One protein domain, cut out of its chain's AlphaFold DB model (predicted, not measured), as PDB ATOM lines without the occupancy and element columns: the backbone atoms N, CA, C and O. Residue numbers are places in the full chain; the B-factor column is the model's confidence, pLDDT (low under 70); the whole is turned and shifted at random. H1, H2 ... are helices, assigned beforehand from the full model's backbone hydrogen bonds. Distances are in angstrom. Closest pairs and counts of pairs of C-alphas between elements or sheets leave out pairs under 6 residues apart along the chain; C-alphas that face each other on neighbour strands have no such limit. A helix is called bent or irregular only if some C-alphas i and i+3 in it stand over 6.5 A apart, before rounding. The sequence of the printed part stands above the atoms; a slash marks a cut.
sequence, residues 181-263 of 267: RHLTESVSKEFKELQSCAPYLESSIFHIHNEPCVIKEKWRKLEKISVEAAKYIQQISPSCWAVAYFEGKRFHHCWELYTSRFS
ATOM      1  N   ARG A 181     -15.924  24.701 -16.426       73.31
ATOM      2  CA  ARG A 181     -15.308  25.989 -16.774       73.31
ATOM      3  C   ARG A 181     -16.331  27.102 -16.886       73.31
ATOM      4  O   ARG A 181     -16.158  28.120 -16.236       73.31
ATOM      5  N   HIS A 182     -17.396  26.893 -17.657       73.31
ATOM      6  CA  HIS A 182     -18.438  27.907 -17.798       73.31
ATOM      7  C   HIS A 182     -19.104  28.221 -16.463       73.31
ATOM      8  O   HIS A 182     -19.402  29.379 -16.210       73.31
ATOM      9  N   LEU A 183     -19.292  27.216 -15.602       78.25
ATOM     10  CA  LEU A 183     -19.786  27.439 -14.248       78.25
ATOM     11  C   LEU A 183     -18.822  28.323 -13.444       78.25
ATOM     12  O   LEU A 183     -19.251  29.303 -12.846       78.25
ATOM     13  N   THR A 184     -17.523  28.019 -13.444       76.44
ATOM     14  CA  THR A 184     -16.546  28.835 -12.715       76.44
ATOM     15  C   THR A 184     -16.427  30.245 -13.291       76.44
ATOM     16  O   THR A 184     -16.435  31.217 -12.543       76.44
ATOM     17  N   GLU A 185     -16.366  30.382 -14.615       76.19
ATOM     18  CA  GLU A 185     -16.295  31.676 -15.293       76.19
ATOM     19  C   GLU A 185     -17.558  32.511 -15.067       76.19
ATOM     20  O   GLU A 185     -17.445  33.716 -14.857       76.19
ATOM     21  N   SER A 186     -18.750  31.902 -15.075       80.62
ATOM     22  CA  SER A 186     -19.993  32.632 -14.808       80.62
ATOM     23  C   SER A 186     -20.021  33.154 -13.376       80.62
ATOM     24  O   SER A 186     -20.372  34.310 -13.161       80.62
ATOM     25  N   VAL A 187     -19.582  32.346 -12.406       81.44
ATOM     26  CA  VAL A 187     -19.485  32.763 -11.002       81.44
ATOM     27  C   VAL A 187     -18.452  33.883 -10.844       81.44
ATOM     28  O   VAL A 187     -18.756  34.901 -10.235       81.44
ATOM     29  N   SER A 188     -17.262  33.757 -11.437       82.25
ATOM     30  CA  SER A 188     -16.229  34.805 -11.390       82.25
ATOM     31  C   SER A 188     -16.659  36.119 -12.058       82.25
ATOM     32  O   SER A 188     -16.188  37.194 -11.681       82.25
ATOM     33  N   LYS A 189     -17.524  36.053 -13.079       80.81
ATOM     34  CA  LYS A 189     -18.087  37.236 -13.749       80.81
ATOM     35  C   LYS A 189     -19.169  37.911 -12.907       80.81
ATOM     36  O   LYS A 189     -19.170  39.136 -12.820       80.81
ATOM     37  N   GLU A 190     -20.052  37.124 -12.297       83.25
ATOM     38  CA  GLU A 190     -21.154  37.619 -11.463       83.25
ATOM     39  C   GLU A 190     -20.643  38.224 -10.145       83.25
ATOM     40  O   GLU A 190     -21.074  39.301  -9.732       83.25
ATOM     41  N   PHE A 191     -19.667  37.570  -9.513       85.94
ATOM     42  CA  PHE A 191     -19.141  37.930  -8.197       85.94
ATOM     43  C   PHE A 191     -17.726  38.493  -8.328       85.94
ATOM     44  O   PHE A 191     -16.728  37.773  -8.239       85.94
ATOM     45  N   LYS A 192     -17.625  39.807  -8.564       83.31
ATOM     46  CA  LYS A 192     -16.336  40.491  -8.780       83.31
ATOM     47  C   LYS A 192     -15.379  40.347  -7.596       83.31
ATOM     48  O   LYS A 192     -14.169  40.305  -7.795       83.31
ATOM     49  N   GLU A 193     -15.900  40.228  -6.376       80.12
ATOM     50  CA  GLU A 193     -15.115  39.966  -5.168       80.12
ATOM     51  C   GLU A 193     -14.379  38.620  -5.214       80.12
ATOM     52  O   GLU A 193     -13.349  38.457  -4.562       80.12
ATOM     53  N   LEU A 194     -14.863  37.673  -6.024       79.19
ATOM     54  CA  LEU A 194     -14.228  36.377  -6.226       79.19
ATOM     55  C   LEU A 194     -13.161  36.387  -7.320       79.19
ATOM     56  O   LEU A 194     -12.413  35.418  -7.409       79.19
ATOM     57  N   GLN A 195     -13.015  37.461  -8.107       77.69
ATOM     58  CA  GLN A 195     -11.982  37.529  -9.151       77.69
ATOM     59  C   GLN A 195     -10.568  37.444  -8.572       77.69
ATOM     60  O   GLN A 195      -9.725  36.724  -9.102       77.69
ATOM     61  N   SER A 196     -10.315  38.109  -7.441       78.62
ATOM     62  CA  SER A 196      -9.038  38.011  -6.713       78.62
ATOM     63  C   SER A 196      -8.795  36.616  -6.118       78.62
ATOM     64  O   SER A 196      -7.657  36.247  -5.837       78.62
ATOM     65  N   CYS A 197      -9.860  35.828  -5.962       78.38
ATOM     66  CA  CYS A 197      -9.850  34.467  -5.439       78.38
ATOM     67  C   CYS A 197     -10.121  33.417  -6.531       78.38
ATOM     68  O   CYS A 197     -10.423  32.270  -6.196       78.38
ATOM     69  N   ALA A 198     -10.019  33.764  -7.820       76.44
ATOM     70  CA  ALA A 198     -10.398  32.874  -8.920       76.44
ATOM     71  C   ALA A 198      -9.713  31.490  -8.865       76.44
ATOM     72  O   ALA A 198     -10.431  30.491  -8.954       76.44
ATOM     73  N   PRO A 199      -8.397  31.367  -8.575       77.50
ATOM     74  CA  PRO A 199      -7.754  30.053  -8.439       77.50
ATOM     75  C   PRO A 199      -8.348  29.209  -7.303       77.50
ATOM     76  O   PRO A 199      -8.443  27.983  -7.385       77.50
ATOM     77  N   TYR A 200      -8.770  29.864  -6.219       79.81
ATOM     78  CA  TYR A 200      -9.405  29.199  -5.090       79.81
ATOM     79  C   TYR A 200     -10.828  28.741  -5.427       79.81
ATOM     80  O   TYR A 200     -11.225  27.635  -5.047       79.81
ATOM     81  N   LEU A 201     -11.593  29.578  -6.132       78.19
ATOM     82  CA  LEU A 201     -12.928  29.243  -6.616       78.19
ATOM     83  C   LEU A 201     -12.869  28.047  -7.574       78.19
ATOM     84  O   LEU A 201     -13.594  27.075  -7.374       78.19
ATOM     85  N   GLU A 202     -11.952  28.082  -8.543       77.12
ATOM     86  CA  GLU A 202     -11.677  26.978  -9.468       77.12
ATOM     87  C   GLU A 202     -11.324  25.695  -8.726       77.12
ATOM     88  O   GLU A 202     -11.959  24.665  -8.952       77.12
ATOM     89  N   SER A 203     -10.381  25.762  -7.781       78.94
ATOM     90  CA  SER A 203     -10.021  24.617  -6.942       78.94
ATOM     91  C   SER A 203     -11.230  24.091  -6.164       78.94
ATOM     92  O   SER A 203     -11.479  22.887  -6.130       78.94
ATOM     93  N   SER A 204     -12.020  24.970  -5.551       78.31
ATOM     94  CA  SER A 204     -13.172  24.571  -4.741       78.31
ATOM     95  C   SER A 204     -14.245  23.889  -5.582       78.31
ATOM     96  O   SER A 204     -14.684  22.800  -5.217       78.31
ATOM     97  N   ILE A 205     -14.610  24.472  -6.726       76.38
ATOM     98  CA  ILE A 205     -15.564  23.883  -7.671       76.38
ATOM     99  C   ILE A 205     -15.026  22.552  -8.207       76.38
ATOM    100  O   ILE A 205     -15.772  21.576  -8.243       76.38
ATOM    101  N   PHE A 206     -13.735  22.466  -8.541       79.81
ATOM    102  CA  PHE A 206     -13.092  21.233  -9.003       79.81
ATOM    103  C   PHE A 206     -13.131  20.110  -7.958       79.81
ATOM    104  O   PHE A 206     -13.432  18.962  -8.285       79.81
ATOM    105  N   HIS A 207     -12.861  20.404  -6.689       74.44
ATOM    106  CA  HIS A 207     -12.955  19.383  -5.644       74.44
ATOM    107  C   HIS A 207     -14.405  18.981  -5.379       74.44
ATOM    108  O   HIS A 207     -14.682  17.797  -5.222       74.44
ATOM    109  N   ILE A 208     -15.349  19.931  -5.389       75.31
ATOM    110  CA  ILE A 208     -16.777  19.602  -5.254       75.31
ATOM    111  C   ILE A 208     -17.246  18.734  -6.430       75.31
ATOM    112  O   ILE A 208     -18.075  17.841  -6.260       75.31
ATOM    113  N   HIS A 209     -16.685  18.977  -7.613       73.75
ATOM    114  CA  HIS A 209     -16.953  18.220  -8.821       73.75
ATOM    115  C   HIS A 209     -16.493  16.761  -8.724       73.75
ATOM    116  O   HIS A 209     -17.270  15.872  -9.069       73.75
ATOM    117  N   ASN A 210     -15.261  16.516  -8.266       72.88
ATOM    118  CA  ASN A 210     -14.627  15.193  -8.316       72.88
ATOM    119  C   ASN A 210     -14.783  14.364  -7.033       72.88
ATOM    120  O   ASN A 210     -14.825  13.138  -7.099       72.88
ATOM    121  N   GLU A 211     -14.847  15.000  -5.864       77.00
ATOM    122  CA  GLU A 211     -14.663  14.322  -4.580       77.00
ATOM    123  C   GLU A 211     -15.878  14.522  -3.654       77.00
ATOM    124  O   GLU A 211     -15.945  15.499  -2.899       77.00
ATOM    125  N   PRO A 212     -16.844  13.583  -3.636       65.44
ATOM    126  CA  PRO A 212     -18.075  13.741  -2.862       65.44
ATOM    127  C   PRO A 212     -17.852  13.871  -1.348       65.44
ATOM    128  O   PRO A 212     -18.637  14.521  -0.655       65.44
ATOM    129  N   CYS A 213     -16.768  13.296  -0.825       66.00
ATOM    130  CA  CYS A 213     -16.443  13.294   0.601       66.00
ATOM    131  C   CYS A 213     -16.007  14.667   1.151       66.00
ATOM    132  O   CYS A 213     -16.241  14.942   2.326       66.00
ATOM    133  N   VAL A 214     -15.444  15.556   0.324       69.50
ATOM    134  CA  VAL A 214     -14.945  16.885   0.750       69.50
ATOM    135  C   VAL A 214     -15.904  18.032   0.423       69.50
ATOM    136  O   VAL A 214     -15.642  19.186   0.774       69.50
ATOM    137  N   ILE A 215     -17.056  17.726  -0.180       73.75
ATOM    138  CA  ILE A 215     -18.064  18.705  -0.610       73.75
ATOM    139  C   ILE A 215     -18.472  19.647   0.520       73.75
ATOM    140  O   ILE A 215     -18.436  20.864   0.352       73.75
ATOM    141  N   LYS A 216     -18.812  19.108   1.697       79.75
ATOM    142  CA  LYS A 216     -19.265  19.917   2.844       79.75
ATOM    143  C   LYS A 216     -18.197  20.905   3.316       79.75
ATOM    144  O   LYS A 216     -18.511  22.045   3.646       79.75
ATOM    145  N   GLU A 217     -16.935  20.481   3.345       82.94
ATOM    146  CA  GLU A 217     -15.833  21.335   3.782       82.94
ATOM    147  C   GLU A 217     -15.556  22.450   2.768       82.94
ATOM    148  O   GLU A 217     -15.407  23.610   3.158       82.94
ATOM    149  N   LYS A 218     -15.513  22.109   1.474       82.12
ATOM    150  CA  LYS A 218     -15.267  23.071   0.393       82.12
ATOM    151  C   LYS A 218     -16.396  24.096   0.291       82.12
ATOM    152  O   LYS A 218     -16.098  25.285   0.217       82.12
ATOM    153  N   TRP A 219     -17.658  23.678   0.426       83.19
ATOM    154  CA  TRP A 219     -18.790  24.606   0.522       83.19
ATOM    155  C   TRP A 219     -18.652  25.573   1.683       83.19
ATOM    156  O   TRP A 219     -18.771  26.774   1.482       83.19
ATOM    157  N   ARG A 220     -18.335  25.067   2.880       85.69
ATOM    158  CA  ARG A 220     -18.175  25.917   4.064       85.69
ATOM    159  C   ARG A 220     -17.074  26.956   3.873       85.69
ATOM    160  O   ARG A 220     -17.171  28.060   4.394       85.69
ATOM    161  N   LYS A 221     -15.990  26.601   3.180       83.69
ATOM    162  CA  LYS A 221     -14.914  27.556   2.904       83.69
ATOM    163  C   LYS A 221     -15.310  28.571   1.827       83.69
ATOM    164  O   LYS A 221     -15.015  29.743   2.016       83.69
ATOM    165  N   LEU A 222     -16.014  28.163   0.770       83.75
ATOM    166  CA  LEU A 222     -16.551  29.095  -0.228       83.75
ATOM    167  C   LEU A 222     -17.553  30.076   0.400       83.75
ATOM    168  O   LEU A 222     -17.452  31.276   0.180       83.75
ATOM    169  N   GLU A 223     -18.453  29.580   1.247       88.88
ATOM    170  CA  GLU A 223     -19.449  30.384   1.964       88.88
ATOM    171  C   GLU A 223     -18.811  31.410   2.911       88.88
ATOM    172  O   GLU A 223     -19.343  32.499   3.089       88.88
ATOM    173  N   LYS A 224     -17.631  31.109   3.474       87.62
ATOM    174  CA  LYS A 224     -16.854  32.087   4.255       87.62
ATOM    175  C   LYS A 224     -16.298  33.238   3.415       87.62
ATOM    176  O   LYS A 224     -16.031  34.290   3.982       87.62
ATOM    177  N   ILE A 225     -16.063  33.020   2.121       86.12
ATOM    178  CA  ILE A 225     -15.543  34.047   1.207       86.12
ATOM    179  C   ILE A 225     -16.702  34.870   0.645       86.12
ATOM    180  O   ILE A 225     -16.667  36.093   0.709       86.12
ATOM    181  N   SER A 226     -17.726  34.200   0.113       88.06
ATOM    182  CA  SER A 226     -18.940  34.834  -0.404       88.06
ATOM    183  C   SER A 226     -20.130  33.901  -0.186       88.06
ATOM    184  O   SER A 226     -20.238  32.824  -0.788       88.06
ATOM    185  N   VAL A 227     -21.034  34.314   0.704       89.44
ATOM    186  CA  VAL A 227     -22.264  33.577   1.022       89.44
ATOM    187  C   VAL A 227     -23.192  33.576  -0.191       89.44
ATOM    188  O   VAL A 227     -23.856  32.582  -0.487       89.44
ATOM    189  N   GLU A 228     -23.228  34.689  -0.912       88.94
ATOM    190  CA  GLU A 228     -24.039  34.916  -2.097       88.94
ATOM    191  C   GLU A 228     -23.608  33.993  -3.238       88.94
ATOM    192  O   GLU A 228     -24.460  33.322  -3.825       88.94
ATOM    193  N   ALA A 229     -22.302  33.871  -3.493       86.38
ATOM    194  CA  ALA A 229     -21.783  32.960  -4.508       86.38
ATOM    195  C   ALA A 229     -22.009  31.489  -4.143       86.38
ATOM    196  O   ALA A 229     -22.422  30.693  -4.987       86.38
ATOM    197  N   ALA A 230     -21.807  31.113  -2.874       86.88
ATOM    198  CA  ALA A 230     -22.106  29.758  -2.415       86.88
ATOM    199  C   ALA A 230     -23.590  29.412  -2.636       86.88
ATOM    200  O   ALA A 230     -23.903  28.362  -3.198       86.88
ATOM    201  N   LYS A 231     -24.504  30.326  -2.279       89.31
ATOM    202  CA  LYS A 231     -25.945  30.178  -2.536       89.31
ATOM    203  C   LYS A 231     -26.273  30.134  -4.024       89.31
ATOM    204  O   LYS A 231     -27.162  29.382  -4.408       89.31
ATOM    205  N   TYR A 232     -25.589  30.920  -4.851       86.75
ATOM    206  CA  TYR A 232     -25.779  30.923  -6.301       86.75
ATOM    207  C   TYR A 232     -25.467  29.552  -6.907       86.75
ATOM    208  O   TYR A 232     -26.304  28.985  -7.603       86.75
ATOM    209  N   ILE A 233     -24.313  28.961  -6.580       85.12
ATOM    210  CA  ILE A 233     -23.947  27.647  -7.125       85.12
ATOM    211  C   ILE A 233     -24.851  26.545  -6.549       85.12
ATOM    212  O   ILE A 233     -25.238  25.634  -7.275       85.12
ATOM    213  N   GLN A 234     -25.255  26.635  -5.276       86.06
ATOM    214  CA  GLN A 234     -26.177  25.668  -4.659       86.06
ATOM    215  C   GLN A 234     -27.577  25.641  -5.295       86.06
ATOM    216  O   GLN A 234     -28.275  24.637  -5.165       86.06
ATOM    217  N   GLN A 235     -27.995  26.699  -6.001       86.00
ATOM    218  CA  GLN A 235     -29.244  26.683  -6.779       86.00
ATOM    219  C   GLN A 235     -29.158  25.757  -7.999       86.00
ATOM    220  O   GLN A 235     -30.184  25.319  -8.517       86.00
ATOM    221  N   ILE A 236     -27.945  25.446  -8.459       82.75
ATOM    222  CA  ILE A 236     -27.697  24.546  -9.579       82.75
ATOM    223  C   ILE A 236     -27.492  23.141  -9.018       82.75
ATOM    224  O   ILE A 236     -26.516  22.876  -8.312       82.75
ATOM    225  N   SER A 237     -28.395  22.219  -9.368       82.25
ATOM    226  CA  SER A 237     -28.317  20.829  -8.911       82.25
ATOM    227  C   SER A 237     -26.922  20.237  -9.167       82.25
ATOM    228  O   SER A 237     -26.454  20.288 -10.311       82.25
ATOM    229  N   PRO A 238     -26.266  19.627  -8.156       80.50
ATOM    230  CA  PRO A 238     -24.985  18.947  -8.333       80.50
ATOM    231  C   PRO A 238     -25.008  17.889  -9.438       80.50
ATOM    232  O   PRO A 238     -23.992  17.693 -10.097       80.50
ATOM    233  N   SER A 239     -26.160  17.267  -9.717       79.25
ATOM    234  CA  SER A 239     -26.305  16.311 -10.824       79.25
ATOM    235  C   SER A 239     -26.033  16.915 -12.205       79.25
ATOM    236  O   SER A 239     -25.679  16.191 -13.126       79.25
ATOM    237  N   CYS A 240     -26.134  18.237 -12.358       77.12
ATOM    238  CA  CYS A 240     -25.867  18.918 -13.623       77.12
ATOM    239  C   CYS A 240     -24.375  19.206 -13.831       77.12
ATOM    240  O   CYS A 240     -23.938  19.426 -14.958       77.12
ATOM    241  N   TRP A 241     -23.553  19.252 -12.785       76.88
ATOM    242  CA  TRP A 241     -22.187  19.769 -12.916       76.88
ATOM    243  C   TRP A 241     -21.124  18.989 -12.158       76.88
ATOM    244  O   TRP A 241     -19.981  19.081 -12.578       76.88
ATOM    245  N   ALA A 242     -21.450  18.208 -11.128       78.50
ATOM    246  CA  ALA A 242     -20.510  17.413 -10.340       78.50
ATOM    247  C   ALA A 242     -20.514  15.942 -10.777       78.50
ATOM    248  O   ALA A 242     -21.572  15.333 -10.905       78.50
ATOM    249  N   VAL A 243     -19.333  15.353 -10.970       77.00
ATOM    250  CA  VAL A 243     -19.155  13.964 -11.442       77.00
ATOM    251  C   VAL A 243     -19.765  12.971 -10.480       77.00
ATOM    252  O   VAL A 243     -20.421  12.030 -10.910       77.00
ATOM    253  N   ALA A 244     -19.593  13.217  -9.184       75.19
ATOM    254  CA  ALA A 244     -20.113  12.357  -8.132       75.19
ATOM    255  C   ALA A 244     -21.635  12.142  -8.194       75.19
ATOM    256  O   ALA A 244     -22.124  11.130  -7.701       75.19
ATOM    257  N   TYR A 245     -22.371  13.091  -8.780       75.81
ATOM    258  CA  TYR A 245     -23.832  13.062  -8.892       75.81
ATOM    259  C   TYR A 245     -24.311  13.013 -10.342       75.81
ATOM    260  O   TYR A 245     -25.517  13.052 -10.580       75.81
ATOM    261  N   PHE A 246     -23.391  12.988 -11.310       76.69
ATOM    262  CA  PHE A 246     -23.742  12.991 -12.719       76.69
ATOM    263  C   PHE A 246     -24.256  11.610 -13.106       76.69
ATOM    264  O   PHE A 246     -23.593  10.598 -12.875       76.69
ATOM    265  N   GLU A 247     -25.437  11.564 -13.711       68.06
ATOM    266  CA  GLU A 247     -25.954  10.318 -14.256       68.06
ATOM    267  C   GLU A 247     -25.105   9.938 -15.482       68.06
ATOM    268  O   GLU A 247     -24.942  10.715 -16.419       68.06
ATOM    269  N   GLY A 248     -24.474   8.762 -15.448       72.12
ATOM    270  CA  GLY A 248     -23.598   8.279 -16.517       72.12
ATOM    271  C   GLY A 248     -22.118   8.660 -16.378       72.12
ATOM    272  O   GLY A 248     -21.623   9.024 -15.316       72.12
ATOM    273  N   LYS A 249     -21.362   8.496 -17.472       67.56
ATOM    274  CA  LYS A 249     -19.924   8.799 -17.505       67.56
ATOM    275  C   LYS A 249     -19.704  10.219 -17.991       67.56
ATOM    276  O   LYS A 249     -19.989  10.539 -19.143       67.56
ATOM    277  N   ARG A 250     -19.121  11.041 -17.128       68.62
ATOM    278  CA  ARG A 250     -18.603  12.352 -17.499       68.62
ATOM    279  C   ARG A 250     -17.140  12.218 -17.905       68.62
ATOM    280  O   ARG A 250     -16.352  11.618 -17.181       68.62
ATOM    281  N   PHE A 251     -16.771  12.735 -19.073       61.53
ATOM    282  CA  PHE A 251     -15.395  12.667 -19.567       61.53
ATOM    283  C   PHE A 251     -14.635  13.924 -19.119       61.53
ATOM    284  O   PHE A 251     -15.028  15.047 -19.422       61.53
ATOM    285  N   HIS A 252     -13.570  13.733 -18.337       54.69
ATOM    286  CA  HIS A 252     -12.959  14.770 -17.492       54.69
ATOM    287  C   HIS A 252     -11.887  15.643 -18.182       54.69
ATOM    288  O   HIS A 252     -11.236  16.443 -17.520       54.69
ATOM    289  N   HIS A 253     -11.668  15.552 -19.495       47.69
ATOM    290  CA  HIS A 253     -10.400  16.011 -20.100       47.69
ATOM    291  C   HIS A 253     -10.418  17.326 -20.888       47.69
ATOM    292  O   HIS A 253      -9.581  17.539 -21.760       47.69
ATOM    293  N   CYS A 254     -11.325  18.253 -20.584       45.25
ATOM    294  CA  CYS A 254     -11.436  19.483 -21.380       45.25
ATOM    295  C   CYS A 254     -10.962  20.764 -20.685       45.25
ATOM    296  O   CYS A 254     -11.028  21.834 -21.289       45.25
ATOM    297  N   TRP A 255     -10.439  20.676 -19.457       42.56
ATOM    298  CA  TRP A 255      -9.872  21.851 -18.788       42.56
ATOM    299  C   TRP A 255      -8.519  22.283 -19.383       42.56
ATOM    300  O   TRP A 255      -8.304  23.477 -19.558       42.56
ATOM    301  N   GLU A 256      -7.638  21.360 -19.773       37.25
ATOM    302  CA  GLU A 256      -6.278  21.724 -20.223       37.25
ATOM    303  C   GLU A 256      -6.117  21.798 -21.754       37.25
ATOM    304  O   GLU A 256      -5.351  22.614 -22.268       37.25
ATOM    305  N   LEU A 257      -6.864  20.992 -22.520       39.75
ATOM    306  CA  LEU A 257      -6.671  20.884 -23.977       39.75
ATOM    307  C   LEU A 257      -7.377  21.976 -24.800       39.75
ATOM    308  O   LEU A 257      -6.970  22.252 -25.929       39.75
ATOM    309  N   TYR A 258      -8.420  22.613 -24.260       41.16
ATOM    310  CA  TYR A 258      -9.191  23.627 -24.994       41.16
ATOM    311  C   TYR A 258      -8.566  25.026 -24.958       41.16
ATOM    312  O   TYR A 258      -8.639  25.752 -25.946       41.16
ATOM    313  N   THR A 259      -7.959  25.423 -23.840       39.72
ATOM    314  CA  THR A 259      -7.474  26.797 -23.619       39.72
ATOM    315  C   THR A 259      -6.198  27.086 -24.390       39.72
ATOM    316  O   THR A 259      -6.151  28.086 -25.092       39.72
ATOM    317  N   SER A 260      -5.224  26.173 -24.404       33.88
ATOM    318  CA  SER A 260      -3.977  26.388 -25.159       33.88
ATOM    319  C   SER A 260      -4.172  26.479 -26.681       33.88
ATOM    320  O   SER A 260      -3.299  26.981 -27.388       33.88
ATOM    321  N   ARG A 261      -5.304  25.997 -27.222       35.19
ATOM    322  CA  ARG A 261      -5.565  25.990 -28.672       35.19
ATOM    323  C   ARG A 261      -6.558  27.042 -29.161       35.19
ATOM    324  O   ARG A 261      -6.449  27.388 -30.342       35.19
ATOM    325  N   PHE A 262      -7.458  27.549 -28.317       33.62
ATOM    326  CA  PHE A 262      -8.524  28.483 -28.713       33.62
ATOM    327  C   PHE A 262      -8.503  29.854 -28.022       33.62
ATOM    328  O   PHE A 262      -9.280  30.710 -28.436       33.62
ATOM    329  N   SER A 263      -7.623  30.122 -27.045       29.83
ATOM    330  CA  SER A 263      -7.426  31.499 -26.576       29.83
ATOM    331  C   SER A 263      -6.807  32.338 -27.701       29.83
ATOM    332  O   SER A 263      -5.602  32.306 -27.940       29.83
TER     333      SER A 263
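What this domain is: This is residues 181 to 263 of the 267 residues of the protein "Mudr family transposase" of Thalictrum thalictroides (UniProt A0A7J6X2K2). Four helices, H1 to H4, run back and forth beside one another in a small bundle, with the kinked H2 as its longest helix and with H1 and H4 coming close to each other, so that the ring is nearly closed. Short H5 is near H2 at residue 209, and a long link leads from it to a tail with short H6 and H7, of which residues 256 to 263 stick out. The printed part has 83 residues with seven named helices, in the order H1 to H7, and no named strand: the class is all helix. The whole is compact, with a radius of gyration of the C-alphas of 12.8 A and spans of 32 by 30 by 18 A.

Where its parts are: Find C-alpha 192 at (-16.336, 40.491, -8.780); from there H2, residues 192 to 210, runs 25.4 A to C-alpha 210 at (-14.627, 15.193, -8.316). It has a kink of 80 degrees near residue 199 and is irregular, with C-alphas 196 and 199 8.2 A apart. Before it comes H1, residues 181 to 190, 14.1 A long. After it comes H3, residues 212 to 225, 20.9 A long and irregular too, with C-alphas 213 and 216 7.5 A apart. H4 holds residues 227 to 234, H5 238 to 241, H6 254 to 257 and H7 259 to 262, which ends at (-8.524, 28.483, -28.713).

How they stand to each other: Start at H2, which touches H3 at a shallow tilt of 10 degrees, opposite ways, a helical hairpin; look at the closest C-alphas, those of Ile 208 and Ile 215, 4.9 A apart. H1 and H2 form another hairpin at a shallow tilt of 29 degrees, closest at the C-alphas of Ser 188 and Gln 195, 5.5 A. H3 touches H4 with residues 219 to 223 alone, in a third hairpin at a shallow tilt of 32 degrees; the C-alphas of Glu 223 and Ala 230 are closest, at 5.2 A. H1 and H4 are close but not clearly touching, with the C-alphas of Val 187 and Ala 229 6.9 A apart. H2 and H4 are only just apart, at 8.5 A. Further out, H5 is close to H2 but not clearly touching, and H6 likewise to H1; the closest C-alphas are those of His 209 and Trp 241, 6.8 A, and of Arg 181 and Trp 255, 7.1 A. In H1 and H4 every O i to N i+4 pair is within hydrogen-bond range; H2 has 11 of 15 and H3 8 of 10, while H5, H6 and H7 are too short for such a pair.

The domain as a whole: Look for the two C-alphas farthest apart, those of Lys 224 and Arg 261, 35.3 A. The printed part has no cut. The link from H5 to H6, residues 242 to 253, is long; the other links are tight. Residues 256 to 263, of which 259 to 262 belong to H7, stand free. The mean pLDDT of the printed part is 73.5, and residues 212 to 214, 247 and 249 to 263 are under 70.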